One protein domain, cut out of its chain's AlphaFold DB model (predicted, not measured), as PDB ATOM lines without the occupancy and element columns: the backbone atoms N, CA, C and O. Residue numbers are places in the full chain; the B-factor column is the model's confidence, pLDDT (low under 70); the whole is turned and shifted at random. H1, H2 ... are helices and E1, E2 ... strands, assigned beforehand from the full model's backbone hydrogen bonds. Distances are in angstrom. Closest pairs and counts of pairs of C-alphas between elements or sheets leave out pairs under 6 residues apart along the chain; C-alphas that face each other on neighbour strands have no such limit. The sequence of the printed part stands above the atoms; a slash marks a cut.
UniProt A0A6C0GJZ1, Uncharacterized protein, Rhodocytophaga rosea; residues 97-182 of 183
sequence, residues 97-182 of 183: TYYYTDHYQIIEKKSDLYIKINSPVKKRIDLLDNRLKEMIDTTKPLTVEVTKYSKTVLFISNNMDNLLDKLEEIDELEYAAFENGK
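What this domain is: This is residues 97 to 182 of the 183 residues of an uncharacterized protein of Rhodocytophaga rosea (UniProt A0A6C0GJZ1). A small body of two three-stranded sheets, set at an angle to each other like a corner, has one long helix, H2, starting at its side and sticking out as an arm with residues 168 to 180. The chain turns from E1 in one sheet into E2 in the other, and the short helix H1 lies near E2 and the first turns of H2. The printed part has 86 residues with six named strands and two named helices, in the order E1 E2 E3 E4 H1 E5 E6 H2. The sheets run E1 - E5 - E6 and E2 - E3 - E4, both antiparallel, and the class is mixed, helices and strands. The whole is only just compact, close to loose, with a radius of gyration of the C-alphas of 14.3 A, and elongated, spanning 51 by 31 by 28 A.

How they stand to each other: E1, residues 97 to 101, is an edge strand and the antiparallel neighbour of E5, residues 142 to 147, with N 99 and O 144 at 2.9 A. E2, residues 104 to 109, and E1 meet only through their link. E2 forms a hairpin with E3, residues 112 to 117, where N 107 and O 114 are 2.9 A apart. E3 forms another with E4, residues 123 to 127, where N 115 and O 125 are 2.8 A apart. E2, E3 and E4 are a meander, each strand the antiparallel neighbour of the one before; their sheet is only just strongly twisted, with C-alphas up to 4.4 A off its best plane. H1, residues 131 to 135, only grazes this sheet with residues 132 to 133. E5 and E6, residues 153 to 157, form a hairpin, with N 145 and O 155 at 2.9 A. Between the sheets, the closest C-alphas of E4 and E6 are those of Ile 125 and Val 153, 7.5 A apart. H2, residues 163 to 180, only grazes the sheet E1 E5 E6 with residues 163 to 165. H2 touches H1 with residues 163 to 167 alone, the closest C-alphas being those of Met 135 and Leu 163, 7.0 A apart. In H1 and H2 every O i to N i+4 pair is within hydrogen-bond range.

Where its parts are: E1 begins at C-alpha 97, (11.570, 4.536, 66.902). E2 measures 15.9 A, E3 15.5 A and E5 16.5 A from first to last C-alpha. H2, the longest helix, runs 26.0 A from C-alpha 163 at (8.219, -11.761, 72.442) to C-alpha 180 at (-9.804, -23.999, 86.671).

The domain as a whole: The C-alphas of Pro 120 and Lys 182, the two farthest apart, are 51.3 A apart. Without residues 168 to 182, which stand free, the body spans 30 by 26 by 25 A. The printed part has no cut and no long link. The mean pLDDT of the printed part is 76.8; residues 118 to 122, 148 to 150 and 180 to 182 are among those under 70.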
ATOM      1  N   THR A  97      10.141   4.636  67.193       72.25
ATOM      2  CA  THR A  97      11.570   4.536  66.902       72.25
ATOM      3  C   THR A  97      11.944   3.065  66.871       72.25
ATOM      4  O   THR A  97      11.692   2.340  67.830       72.25
ATOM      5  N   TYR A  98      12.547   2.651  65.765       75.44
ATOM      6  CA  TYR A  98      12.983   1.281  65.536       75.44
ATOM      7  C   TYR A  98      14.476   1.171  65.813       75.44
ATOM      8  O   TYR A  98      15.263   1.962  65.288       75.44
ATOM      9  N   TYR A  99      14.860   0.184  66.612       77.31
ATOM     10  CA  TYR A  99      16.248  -0.180  66.846       77.31
ATOM     11  C   TYR A  99      16.457  -1.615  66.383       77.31
ATOM     12  O   TYR A  99      15.869  -2.536  66.939       77.31
ATOM     13  N   TYR A 100      17.298  -1.789  65.371       81.12
ATOM     14  CA  TYR A 100      17.831  -3.089  64.984       81.12
ATOM     15  C   TYR A 100      19.287  -3.138  65.432       81.12
ATOM     16  O   TYR A 100      20.071  -2.266  65.052       81.12
ATOM     17  N   THR A 101      19.633  -4.106  66.275       79.88
ATOM     18  CA  THR A 101      20.987  -4.235  66.812       79.88
ATOM     19  C   THR A 101      21.380  -5.694  66.971       79.88
ATOM     20  O   THR A 101      20.647  -6.509  67.516       79.88
ATOM     21  N   ASP A 102      22.579  -6.005  66.521       81.12
ATOM     22  CA  ASP A 102      23.314  -7.243  66.759       81.12
ATOM     23  C   ASP A 102      24.140  -7.178  68.057       81.12
ATOM     24  O   ASP A 102      24.440  -8.201  68.660       81.12
ATOM     25  N   HIS A 103      24.451  -5.971  68.541       79.19
ATOM     26  CA  HIS A 103      25.271  -5.751  69.735       79.19
ATOM     27  C   HIS A 103      24.452  -5.125  70.873       79.19
ATOM     28  O   HIS A 103      24.381  -3.897  71.025       79.19
ATOM     29  N   TYR A 104      23.853  -5.964  71.713       82.62
ATOM     30  CA  TYR A 104      23.142  -5.532  72.918       82.62
ATOM     31  C   TYR A 104      23.499  -6.396  74.127       82.62
ATOM     32  O   TYR A 104      24.028  -7.497  74.005       82.62
ATOM     33  N   GLN A 105      23.245  -5.864  75.318       84.94
ATOM     34  CA  GLN A 105      23.429  -6.570  76.581       84.94
ATOM     35  C   GLN A 105      22.187  -6.381  77.439       84.94
ATOM     36  O   GLN A 105      21.704  -5.257  77.580       84.94
ATOM     37  N   ILE A 106      21.694  -7.461  78.034       83.44
ATOM     38  CA  ILE A 106      20.648  -7.386  79.053       83.44
ATOM     39  C   ILE A 106      21.348  -7.234  80.399       83.44
ATOM     40  O   ILE A 106      22.179  -8.062  80.770       83.44
ATOM     41  N   ILE A 107      21.059  -6.145  81.102       84.62
ATOM     42  CA  ILE A 107      21.648  -5.847  82.402       84.62
ATOM     43  C   ILE A 107      20.537  -5.890  83.439       84.62
ATOM     44  O   ILE A 107      19.540  -5.183  83.326       84.62
ATOM     45  N   GLU A 108      20.763  -6.689  84.472       82.62
ATOM     46  CA  GLU A 108      19.933  -6.741  85.664       82.62
ATOM     47  C   GLU A 108      20.715  -6.103  86.814       82.62
ATOM     48  O   GLU A 108      21.823  -6.530  87.156       82.62
ATOM     49  N   LYS A 109      20.180  -5.024  87.383       81.06
ATOM     50  CA  LYS A 109      20.740  -4.365  88.564       81.06
ATOM     51  C   LYS A 109      19.645  -4.161  89.595       81.06
ATOM     52  O   LYS A 109      18.877  -3.211  89.497       81.06
ATOM     53  N   LYS A 110      19.667  -4.979  90.650       77.19
ATOM     54  CA  LYS A 110      18.698  -4.936  91.756       77.19
ATOM     55  C   LYS A 110      17.260  -5.116  91.244       77.19
ATOM     56  O   LYS A 110      16.860  -6.242  91.006       77.19
ATOM     57  N   SER A 111      16.527  -4.016  91.086       69.94
ATOM     58  CA  SER A 111      15.147  -3.938  90.594       69.94
ATOM     59  C   SER A 111      15.044  -3.562  89.117       69.94
ATOM     60  O   SER A 111      13.961  -3.620  88.549       69.94
ATOM     61  N   ASP A 112      16.146  -3.118  88.512       76.00
ATOM     62  CA  ASP A 112      16.145  -2.581  87.161       76.00
ATOM     63  C   ASP A 112      16.618  -3.655  86.187       76.00
ATOM     64  O   ASP A 112      17.796  -4.033  86.191       76.00
ATOM     65  N   LEU A 113      15.718  -4.088  85.308       82.06
ATOM     66  CA  LEU A 113      16.051  -4.881  84.137       82.06
ATOM     67  C   LEU A 113      16.002  -3.986  82.898       82.06
ATOM     68  O   LEU A 113      15.003  -3.321  82.638       82.06
ATOM     69  N   TYR A 114      17.082  -3.945  82.121       83.62
ATOM     70  CA  TYR A 114      17.108  -3.145  80.898       83.62
ATOM     71  C   TYR A 114      18.023  -3.723  79.824       83.62
ATOM     72  O   TYR A 114      19.052  -4.343  80.098       83.62
ATOM     73  N   ILE A 115      17.674  -3.445  78.571       83.75
ATOM     74  CA  ILE A 115      18.519  -3.699  77.409       83.75
ATOM     75  C   ILE A 115      19.391  -2.472  77.172       83.75
ATOM     76  O   ILE A 115      18.910  -1.344  77.023       83.75
ATOM     77  N   LYS A 116      20.699  -2.697  77.109       83.31
ATOM     78  CA  LYS A 116      21.690  -1.710  76.704       83.31
ATOM     79  C   LYS A 116      22.145  -2.002  75.278       83.31
ATOM     80  O   LYS A 116      22.827  -2.992  75.028       83.31
ATOM     81  N   ILE A 117      21.793  -1.113  74.358       80.88
ATOM     82  CA  ILE A 117      22.243  -1.143  72.961       80.88
ATOM     83  C   ILE A 117      23.589  -0.423  72.885       80.88
ATOM     84  O   ILE A 117      23.687   0.730  73.314       80.88
ATOM     85  N   ASN A 118      24.632  -1.093  72.385       68.44
ATOM     86  CA  ASN A 118      26.000  -0.565  72.425       68.44
ATOM     87  C   ASN A 118      26.395   0.256  71.177       68.44
ATOM     88  O   ASN A 118      27.375   0.997  71.259       68.44
ATOM     89  N   SER A 119      25.641   0.201  70.068       58.19
ATOM     90  CA  SER A 119      25.956   0.925  68.822       58.19
ATOM     91  C   SER A 119      24.723   1.103  67.916       58.19
ATOM     92  O   SER A 119      23.840   0.251  67.958       58.19
ATOM     93  N   PRO A 120      24.621   2.168  67.090       51.06
ATOM     94  CA  PRO A 120      25.445   3.386  67.059       51.06
ATOM     95  C   PRO A 120      25.019   4.446  68.091       51.06
ATOM     96  O   PRO A 120      25.743   5.408  68.330       51.06
ATOM     97  N   VAL A 121      23.869   4.279  68.750       59.94
ATOM     98  CA  VAL A 121      23.408   5.175  69.820       59.94
ATOM     99  C   VAL A 121      23.271   4.362  71.095       59.94
ATOM    100  O   VAL A 121      22.426   3.474  71.169       59.94
ATOM    101  N   LYS A 122      24.083   4.685  72.111       66.69
ATOM    102  CA  LYS A 122      23.955   4.070  73.437       66.69
ATOM    103  C   LYS A 122      22.557   4.352  73.977       66.69
ATOM    104  O   LYS A 122      22.245   5.484  74.353       66.69
ATOM    105  N   LYS A 123      21.705   3.330  73.987       73.94
ATOM    106  CA  LYS A 123      20.325   3.419  74.464       73.94
ATOM    107  C   LYS A 123      20.096   2.397  75.559       73.94
ATOM    108  O   LYS A 123      20.525   1.253  75.453       73.94
ATOM    109  N   ARG A 124      19.428   2.864  76.609       80.50
ATOM    110  CA  ARG A 124      18.847   2.049  77.669       80.50
ATOM    111  C   ARG A 124      17.360   1.919  77.366       80.50
ATOM    112  O   ARG A 124      16.704   2.942  77.160       80.50
ATOM    113  N   ILE A 125      16.882   0.687  77.305       79.62
ATOM    114  CA  ILE A 125      15.476   0.337  77.128       79.62
ATOM    115  C   ILE A 125      15.086  -0.476  78.351       79.62
ATOM    116  O   ILE A 125      15.594  -1.580  78.534       79.62
ATOM    117  N   ASP A 126      14.255   0.100  79.210       78.44
ATOM    118  CA  ASP A 126      13.801  -0.572  80.423       78.44
ATOM    119  C   ASP A 126      12.817  -1.690  80.061       78.44
ATOM    120  O   ASP A 126      11.926  -1.507  79.229       78.44
ATOM    121  N   LEU A 127      13.020  -2.858  80.663       77.94
ATOM    122  CA  LEU A 127      12.143  -4.013  80.546       77.94
ATOM    123  C   LEU A 127      11.257  -4.076  81.788       77.94
ATOM    124  O   LEU A 127      11.734  -3.892  82.904       77.94
ATOM    125  N   LEU A 128       9.967  -4.326  81.577       69.62
ATOM    126  CA  LEU A 128       8.975  -4.367  82.654       69.62
ATOM    127  C   LEU A 128       8.855  -5.753  83.303       69.62
ATOM    128  O   LEU A 128       8.355  -5.845  84.418       69.62
ATOM    129  N   ASP A 129       9.312  -6.812  82.623       72.81
ATOM    130  CA  ASP A 129       9.166  -8.198  83.073       72.81
ATOM    131  C   ASP A 129      10.494  -8.966  82.986       72.81
ATOM    132  O   ASP A 129      11.185  -8.934  81.963       72.81
ATOM    133  N   ASN A 130      10.831  -9.680  84.064       76.62
ATOM    134  CA  ASN A 130      12.030 -10.504  84.164       76.62
ATOM    135  C   ASN A 130      11.989 -11.749  83.275       76.62
ATOM    136  O   ASN A 130      13.035 -12.151  82.768       76.62
ATOM    137  N   ARG A 131      10.808 -12.312  83.005       78.38
ATOM    138  CA  ARG A 131      10.623 -13.451  82.092       78.38
ATOM    139  C   ARG A 131      11.088 -13.109  80.677       78.38
ATOM    140  O   ARG A 131      11.620 -13.957  79.966       78.38
ATOM    141  N   LEU A 132      11.007 -11.830  80.296       78.50
ATOM    142  CA  LEU A 132      11.482 -11.365  78.997       78.50
ATOM    143  C   LEU A 132      12.993 -11.574  78.809       78.50
ATOM    144  O   LEU A 132      13.443 -11.819  77.694       78.50
ATOM    145  N   LYS A 133      13.785 -11.512  79.888       81.19
ATOM    146  CA  LYS A 133      15.230 -11.791  79.848       81.19
ATOM    147  C   LYS A 133      15.513 -13.214  79.377       81.19
ATOM    148  O   LYS A 133      16.475 -13.416  78.645       81.19
ATOM    149  N   GLU A 134      14.700 -14.174  79.805       82.00
ATOM    150  CA  GLU A 134      14.868 -15.596  79.484       82.00
ATOM    151  C   GLU A 134      14.429 -15.912  78.051       82.00
ATOM    152  O   GLU A 134      14.982 -16.801  77.409       82.00
ATOM    153  N   MET A 135      13.474 -15.144  77.524       82.50
ATOM    154  CA  MET A 135      12.968 -15.296  76.158       82.50
ATOM    155  C   MET A 135      13.880 -14.664  75.101       82.50
ATOM    156  O   MET A 135      13.809 -15.036  73.927       82.50
ATOM    157  N   ILE A 136      14.710 -13.692  75.491       84.12
ATOM    158  CA  ILE A 136      15.606 -12.991  74.572       84.12
ATOM    159  C   ILE A 136      16.906 -13.784  74.393       84.12
ATOM    160  O   ILE A 136      17.755 -13.859  75.282       84.12
ATOM    161  N   ASP A 137      17.114 -14.282  73.180       83.88
ATOM    162  CA  ASP A 137      18.346 -14.944  72.767       83.88
ATOM    163  C   ASP A 137      19.411 -13.902  72.399       83.88
ATOM    164  O   ASP A 137      19.374 -13.316  71.318       83.88
ATOM    165  N   THR A 138      20.374 -13.676  73.294       82.31
ATOM    166  CA  THR A 138      21.465 -12.696  73.122       82.31
ATOM    167  C   THR A 138      22.431 -13.021  71.983       82.31
ATOM    168  O   THR A 138      23.245 -12.171  71.626       82.31
ATOM    169  N   THR A 139      22.350 -14.222  71.402       81.81
ATOM    170  CA  THR A 139      23.165 -14.618  70.244       81.81
ATOM    171  C   THR A 139      22.564 -14.172  68.912       81.81
ATOM    172  O   THR A 139      23.258 -14.167  67.894       81.81
ATOM    173  N   LYS A 140      21.284 -13.782  68.902       85.19
ATOM    174  CA  LYS A 140      20.563 -13.349  67.703       85.19
ATOM    175  C   LYS A 140      20.412 -11.831  67.671       85.19
ATOM    176  O   LYS A 140      20.338 -11.207  68.726       85.19
ATOM    177  N   PRO A 141      20.295 -11.220  66.477       83.56
ATOM    178  CA  PRO A 141      19.929  -9.815  66.367       83.56
ATOM    179  C   PRO A 141      18.626  -9.524  67.111       83.56
ATOM    180  O   PRO A 141      17.749 -10.379  67.197       83.56
ATOM    181  N   LEU A 142      18.492  -8.309  67.627       85.62
ATOM    182  CA  LEU A 142      17.310  -7.850  68.338       85.62
ATOM    183  C   LEU A 142      16.698  -6.655  67.620       85.62
ATOM    184  O   LEU A 142      17.363  -5.653  67.340       85.62
ATOM    185  N   THR A 143      15.401  -6.759  67.370       84.19
ATOM    186  CA  THR A 143      14.551  -5.671  66.909       84.19
ATOM    187  C   THR A 143      13.724  -5.182  68.082       84.19
ATOM    188  O   THR A 143      12.961  -5.950  68.665       84.19
ATOM    189  N   VAL A 144      13.860  -3.902  68.415       82.94
ATOM    190  CA  VAL A 144      13.052  -3.253  69.446       82.94
ATOM    191  C   VAL A 144      12.346  -2.041  68.861       82.94
ATOM    192  O   VAL A 144      12.977  -1.155  68.281       82.94
ATOM    193  N   GLU A 145      11.032  -1.987  69.038       80.88
ATOM    194  CA  GLU A 145      10.222  -0.812  68.748       80.88
ATOM    195  C   GLU A 145       9.870  -0.120  70.061       80.88
ATOM    196  O   GLU A 145       9.312  -0.733  70.974       80.88
ATOM    197  N   VAL A 146      10.182   1.168  70.147       77.94
ATOM    198  CA  VAL A 146       9.786   2.003  71.282       77.94
ATOM    199  C   VAL A 146       9.073   3.255  70.806       77.94
ATOM    200  O   VAL A 146       9.345   3.784  69.722       77.94
ATOM    201  N   THR A 147       8.198   3.788  71.642       72.94
ATOM    202  CA  THR A 147       7.637   5.124  71.445       72.94
ATOM    203  C   THR A 147       8.738   6.191  71.574       72.94
ATOM    204  O   THR A 147       9.711   6.044  72.323       72.94
ATOM    205  N   LYS A 148       8.657   7.272  70.791       69.31
ATOM    206  CA  LYS A 148       9.752   8.250  70.660       69.31
ATOM    207  C   LYS A 148       9.988   9.077  71.928       69.31
ATOM    208  O   LYS A 148      11.132   9.418  72.235       69.31
ATOM    209  N   TYR A 149       8.921   9.438  72.621       67.38
ATOM    210  CA  TYR A 149       8.898  10.327  73.776       67.38
ATOM    211  C   TYR A 149       8.661   9.576  75.091       67.38
ATOM    212  O   TYR A 149       9.421   9.816  76.029       67.38
ATOM    213  N   SER A 150       7.684   8.660  75.168       64.62
ATOM    214  CA  SER A 150       7.442   7.883  76.398       64.62
ATOM    215  C   SER A 150       8.452   6.754  76.601       64.62
ATOM    216  O   SER A 150       8.596   6.271  77.719       64.62
ATOM    217  N   LYS A 151       9.197   6.380  75.545       70.19
ATOM    218  CA  LYS A 151      10.184   5.284  75.543       70.19
ATOM    219  C   LYS A 151       9.596   3.939  75.983       70.19
ATOM    220  O   LYS A 151      10.329   3.059  76.423       70.19
ATOM    221  N   THR A 152       8.284   3.788  75.853       71.06
ATOM    222  CA  THR A 152       7.565   2.550  76.122       71.06
ATOM    223  C   THR A 152       7.922   1.546  75.042       71.06
ATOM    224  O   THR A 152       7.896   1.878  73.854       71.06
ATOM    225  N   VAL A 153       8.265   0.332  75.453       75.56
ATOM    226  CA  VAL A 153       8.520  -0.782  74.542       75.56
ATOM    227  C   VAL A 153       7.193  -1.269  73.976       75.56
ATOM    228  O   VAL A 153       6.296  -1.609  74.735       75.56
ATOM    229  N   LEU A 154       7.084  -1.293  72.650       73.81
ATOM    230  CA  LEU A 154       5.898  -1.774  71.935       73.81
ATOM    231  C   LEU A 154       6.126  -3.122  71.251       73.81
ATOM    232  O   LEU A 154       5.178  -3.836  70.953       73.81
ATOM    233  N   PHE A 155       7.379  -3.446  70.942       80.12
ATOM    234  CA  PHE A 155       7.737  -4.678  70.253       80.12
ATOM    235  C   PHE A 155       9.167  -5.051  70.609       80.12
ATOM    236  O   PHE A 155      10.058  -4.198  70.559       80.12
ATOM    237  N   ILE A 156       9.394  -6.321  70.926       83.81
ATOM    238  CA  ILE A 156      10.732  -6.896  71.072       83.81
ATOM    239  C   ILE A 156      10.731  -8.221  70.334       83.81
ATOM    240  O   ILE A 156       9.889  -9.075  70.591       83.81
ATOM    241  N   SER A 157      11.694  -8.418  69.442       83.81
ATOM    242  CA  SER A 157      11.867  -9.693  68.761       83.81
ATOM    243  C   SER A 157      13.321  -9.975  68.450       83.81
ATOM    244  O   SER A 157      14.042  -9.095  67.986       83.81
ATOM    245  N   ASN A 158      13.733 -11.229  68.625       84.38
ATOM    246  CA  ASN A 158      14.967 -11.717  68.026       84.38
ATOM    247  C   ASN A 158      14.828 -12.047  66.527       84.38
ATOM    248  O   ASN A 158      15.834 -12.301  65.881       84.38
ATOM    249  N   ASN A 159      13.601 -12.082  65.982       77.81
ATOM    250  CA  ASN A 159      13.278 -12.440  64.596       77.81
ATOM    251  C   ASN A 159      11.953 -11.773  64.134       77.81
ATOM    252  O   ASN A 159      11.868 -10.548  64.066       77.81
ATOM    253  N   MET A 160      10.934 -12.576  63.773       68.69
ATOM    254  CA  MET A 160       9.629 -12.142  63.241       68.69
ATOM    255  C   MET A 160       8.498 -12.199  64.280       68.69
ATOM    256  O   MET A 160       7.487 -11.522  64.101       68.69
ATOM    257  N   ASP A 161       8.667 -12.971  65.357       78.38
ATOM    258  CA  ASP A 161       7.647 -13.143  66.397       78.38
ATOM    259  C   ASP A 161       7.840 -12.119  67.516       78.38
ATOM    260  O   ASP A 161       8.952 -11.983  68.035       78.38
ATOM    261  N   ASN A 162       6.775 -11.435  67.930       81.06
ATOM    262  CA  ASN A 162       6.833 -10.539  69.080       81.06
ATOM    263  C   ASN A 162       6.966 -11.359  70.372       81.06
ATOM    264  O   ASN A 162       6.122 -12.200  70.675       81.06
ATOM    265  N   LEU A 163       8.021 -11.112  71.146       82.69
ATOM    266  CA  LEU A 163       8.219 -11.761  72.442       82.69
ATOM    267  C   LEU A 163       7.234 -11.242  73.495       82.69
ATOM    268  O   LEU A 163       6.944 -11.966  74.440       82.69
ATOM    269  N   LEU A 164       6.703 -10.024  73.323       79.94
ATOM    270  CA  LEU A 164       5.672  -9.480  74.211       79.94
ATOM    271  C   LEU A 164       4.354 -10.254  74.073       79.94
ATOM    272  O   LEU A 164       3.782 -10.629  75.086       79.94
ATOM    273  N   ASP A 165       3.932 -10.576  72.848       79.38
ATOM    274  CA  ASP A 165       2.697 -11.340  72.608       79.38
ATOM    275  C   ASP A 165       2.797 -12.750  73.219       79.38
ATOM    276  O   ASP A 165       1.872 -13.223  73.871       79.38
ATOM    277  N   LYS A 166       3.964 -13.402  73.098       78.25
ATOM    278  CA  LYS A 166       4.212 -14.709  73.733       78.25
ATOM    279  C   LYS A 166       4.138 -14.643  75.258       78.25
ATOM    280  O   LYS A 166       3.727 -15.609  75.887       78.25
ATOM    281  N   LEU A 167       4.554 -13.526  75.853       79.81
ATOM    282  CA  LEU A 167       4.428 -13.308  77.290       79.81
ATOM    283  C   LEU A 167       2.954 -13.141  77.697       79.81
ATOM    284  O   LEU A 167       2.547 -13.657  78.733       79.81
ATOM    285  N   GLU A 168       2.151 -12.463  76.872       76.12
ATOM    286  CA  GLU A 168       0.708 -12.325  77.098       76.12
ATOM    287  C   GLU A 168      -0.023 -13.671  77.018       76.12
ATOM    288  O   GLU A 168      -0.845 -13.958  77.883       76.12
ATOM    289  N   GLU A 169       0.313 -14.524  76.047       79.38
ATOM    290  CA  GLU A 169      -0.250 -15.879  75.949       79.38
ATOM    291  C   GLU A 169       0.061 -16.720  77.199       79.38
ATOM    292  O   GLU A 169      -0.799 -17.454  77.685       79.38
ATOM    293  N   ILE A 170       1.273 -16.591  77.752       79.50
ATOM    294  CA  ILE A 170       1.663 -17.269  78.997       79.50
ATOM    295  C   ILE A 170       0.821 -16.762  80.171       79.50
ATOM    296  O   ILE A 170       0.293 -17.580  80.923       79.50
ATOM    297  N   ASP A 171       0.655 -15.441  80.306       77.50
ATOM    298  CA  ASP A 171      -0.198 -14.860  81.346       77.50
ATOM    299  C   ASP A 171      -1.625 -15.422  81.249       77.50
ATOM    300  O   ASP A 171      -2.174 -15.889  82.244       77.50
ATOM    301  N   GLU A 172      -2.237 -15.405  80.060       77.94
ATOM    302  CA  GLU A 172      -3.609 -15.888  79.855       77.94
ATOM    303  C   GLU A 172      -3.774 -17.369  80.226       77.94
ATOM    304  O   GLU A 172      -4.766 -17.739  80.861       77.94
ATOM    305  N   LEU A 173      -2.790 -18.209  79.892       78.31
ATOM    306  CA  LEU A 173      -2.779 -19.624  80.268       78.31
ATOM    307  C   LEU A 173      -2.635 -19.824  81.781       78.31
ATOM    308  O   LEU A 173      -3.319 -20.676  82.348       78.31
ATOM    309  N   GLU A 174      -1.785 -19.042  82.449       77.38
ATOM    310  CA  GLU A 174      -1.632 -19.081  83.908       77.38
ATOM    311  C   GLU A 174      -2.914 -18.629  84.621       77.38
ATOM    312  O   GLU A 174      -3.354 -19.283  85.571       77.38
ATOM    313  N   TYR A 175      -3.564 -17.566  84.135       74.62
ATOM    314  CA  TYR A 175      -4.857 -17.114  84.658       74.62
ATOM    315  C   TYR A 175      -5.945 -18.177  84.475       74.62
ATOM    316  O   TYR A 175      -6.658 -18.488  85.431       74.62
ATOM    317  N   ALA A 176      -6.043 -18.783  83.291       73.56
ATOM    318  CA  ALA A 176      -7.010 -19.844  83.025       73.56
ATOM    319  C   ALA A 176      -6.749 -21.094  83.883       73.56
ATOM    320  O   ALA A 176      -7.689 -21.717  84.378       73.56
ATOM    321  N   ALA A 177      -5.486 -21.467  84.102       72.75
ATOM    322  CA  ALA A 177      -5.127 -22.570  84.993       72.75
ATOM    323  C   ALA A 177      -5.488 -22.270  86.458       72.75
ATOM    324  O   ALA A 177      -5.958 -23.152  87.175       72.75
ATOM    325  N   PHE A 178      -5.313 -21.022  86.899       73.25
ATOM    326  CA  PHE A 178      -5.676 -20.589  88.246       73.25
ATOM    327  C   PHE A 178      -7.193 -20.554  88.478       73.25
ATOM    328  O   PHE A 178      -7.643 -20.878  89.576       73.25
ATOM    329  N   GLU A 179      -7.991 -20.188  87.470       71.25
ATOM    330  CA  GLU A 179      -9.455 -20.262  87.556       71.25
ATOM    331  C   GLU A 179      -9.961 -21.709  87.565       71.25
ATOM    332  O   GLU A 179     -10.778 -22.052  88.415       71.25
ATOM    333  N   ASN A 180      -9.418 -22.582  86.711       67.94
ATOM    334  CA  ASN A 180      -9.804 -23.999  86.671       67.94
ATOM    335  C   ASN A 180      -9.339 -24.799  87.904       67.94
ATOM    336  O   ASN A 180      -9.903 -25.843  88.208       67.94
ATOM    337  N   GLY A 181      -8.316 -24.335  88.626       57.69
ATOM    338  CA  GLY A 181      -7.846 -24.950  89.875       57.69
ATOM    339  C   GLY A 181      -8.632 -24.544  91.129       57.69
ATOM    340  O   GLY A 181      -8.260 -24.953  92.230       57.69
ATOM    341  N   LYS A 182      -9.670 -23.708  90.988       54.69
ATOM    342  CA  LYS A 182     -10.562 -23.274  92.077       54.69
ATOM    343  C   LYS A 182     -11.926 -23.978  92.083       54.69
ATOM    344  O   LYS A 182     -12.740 -23.637  92.944       54.69
TER     345      LYS A 182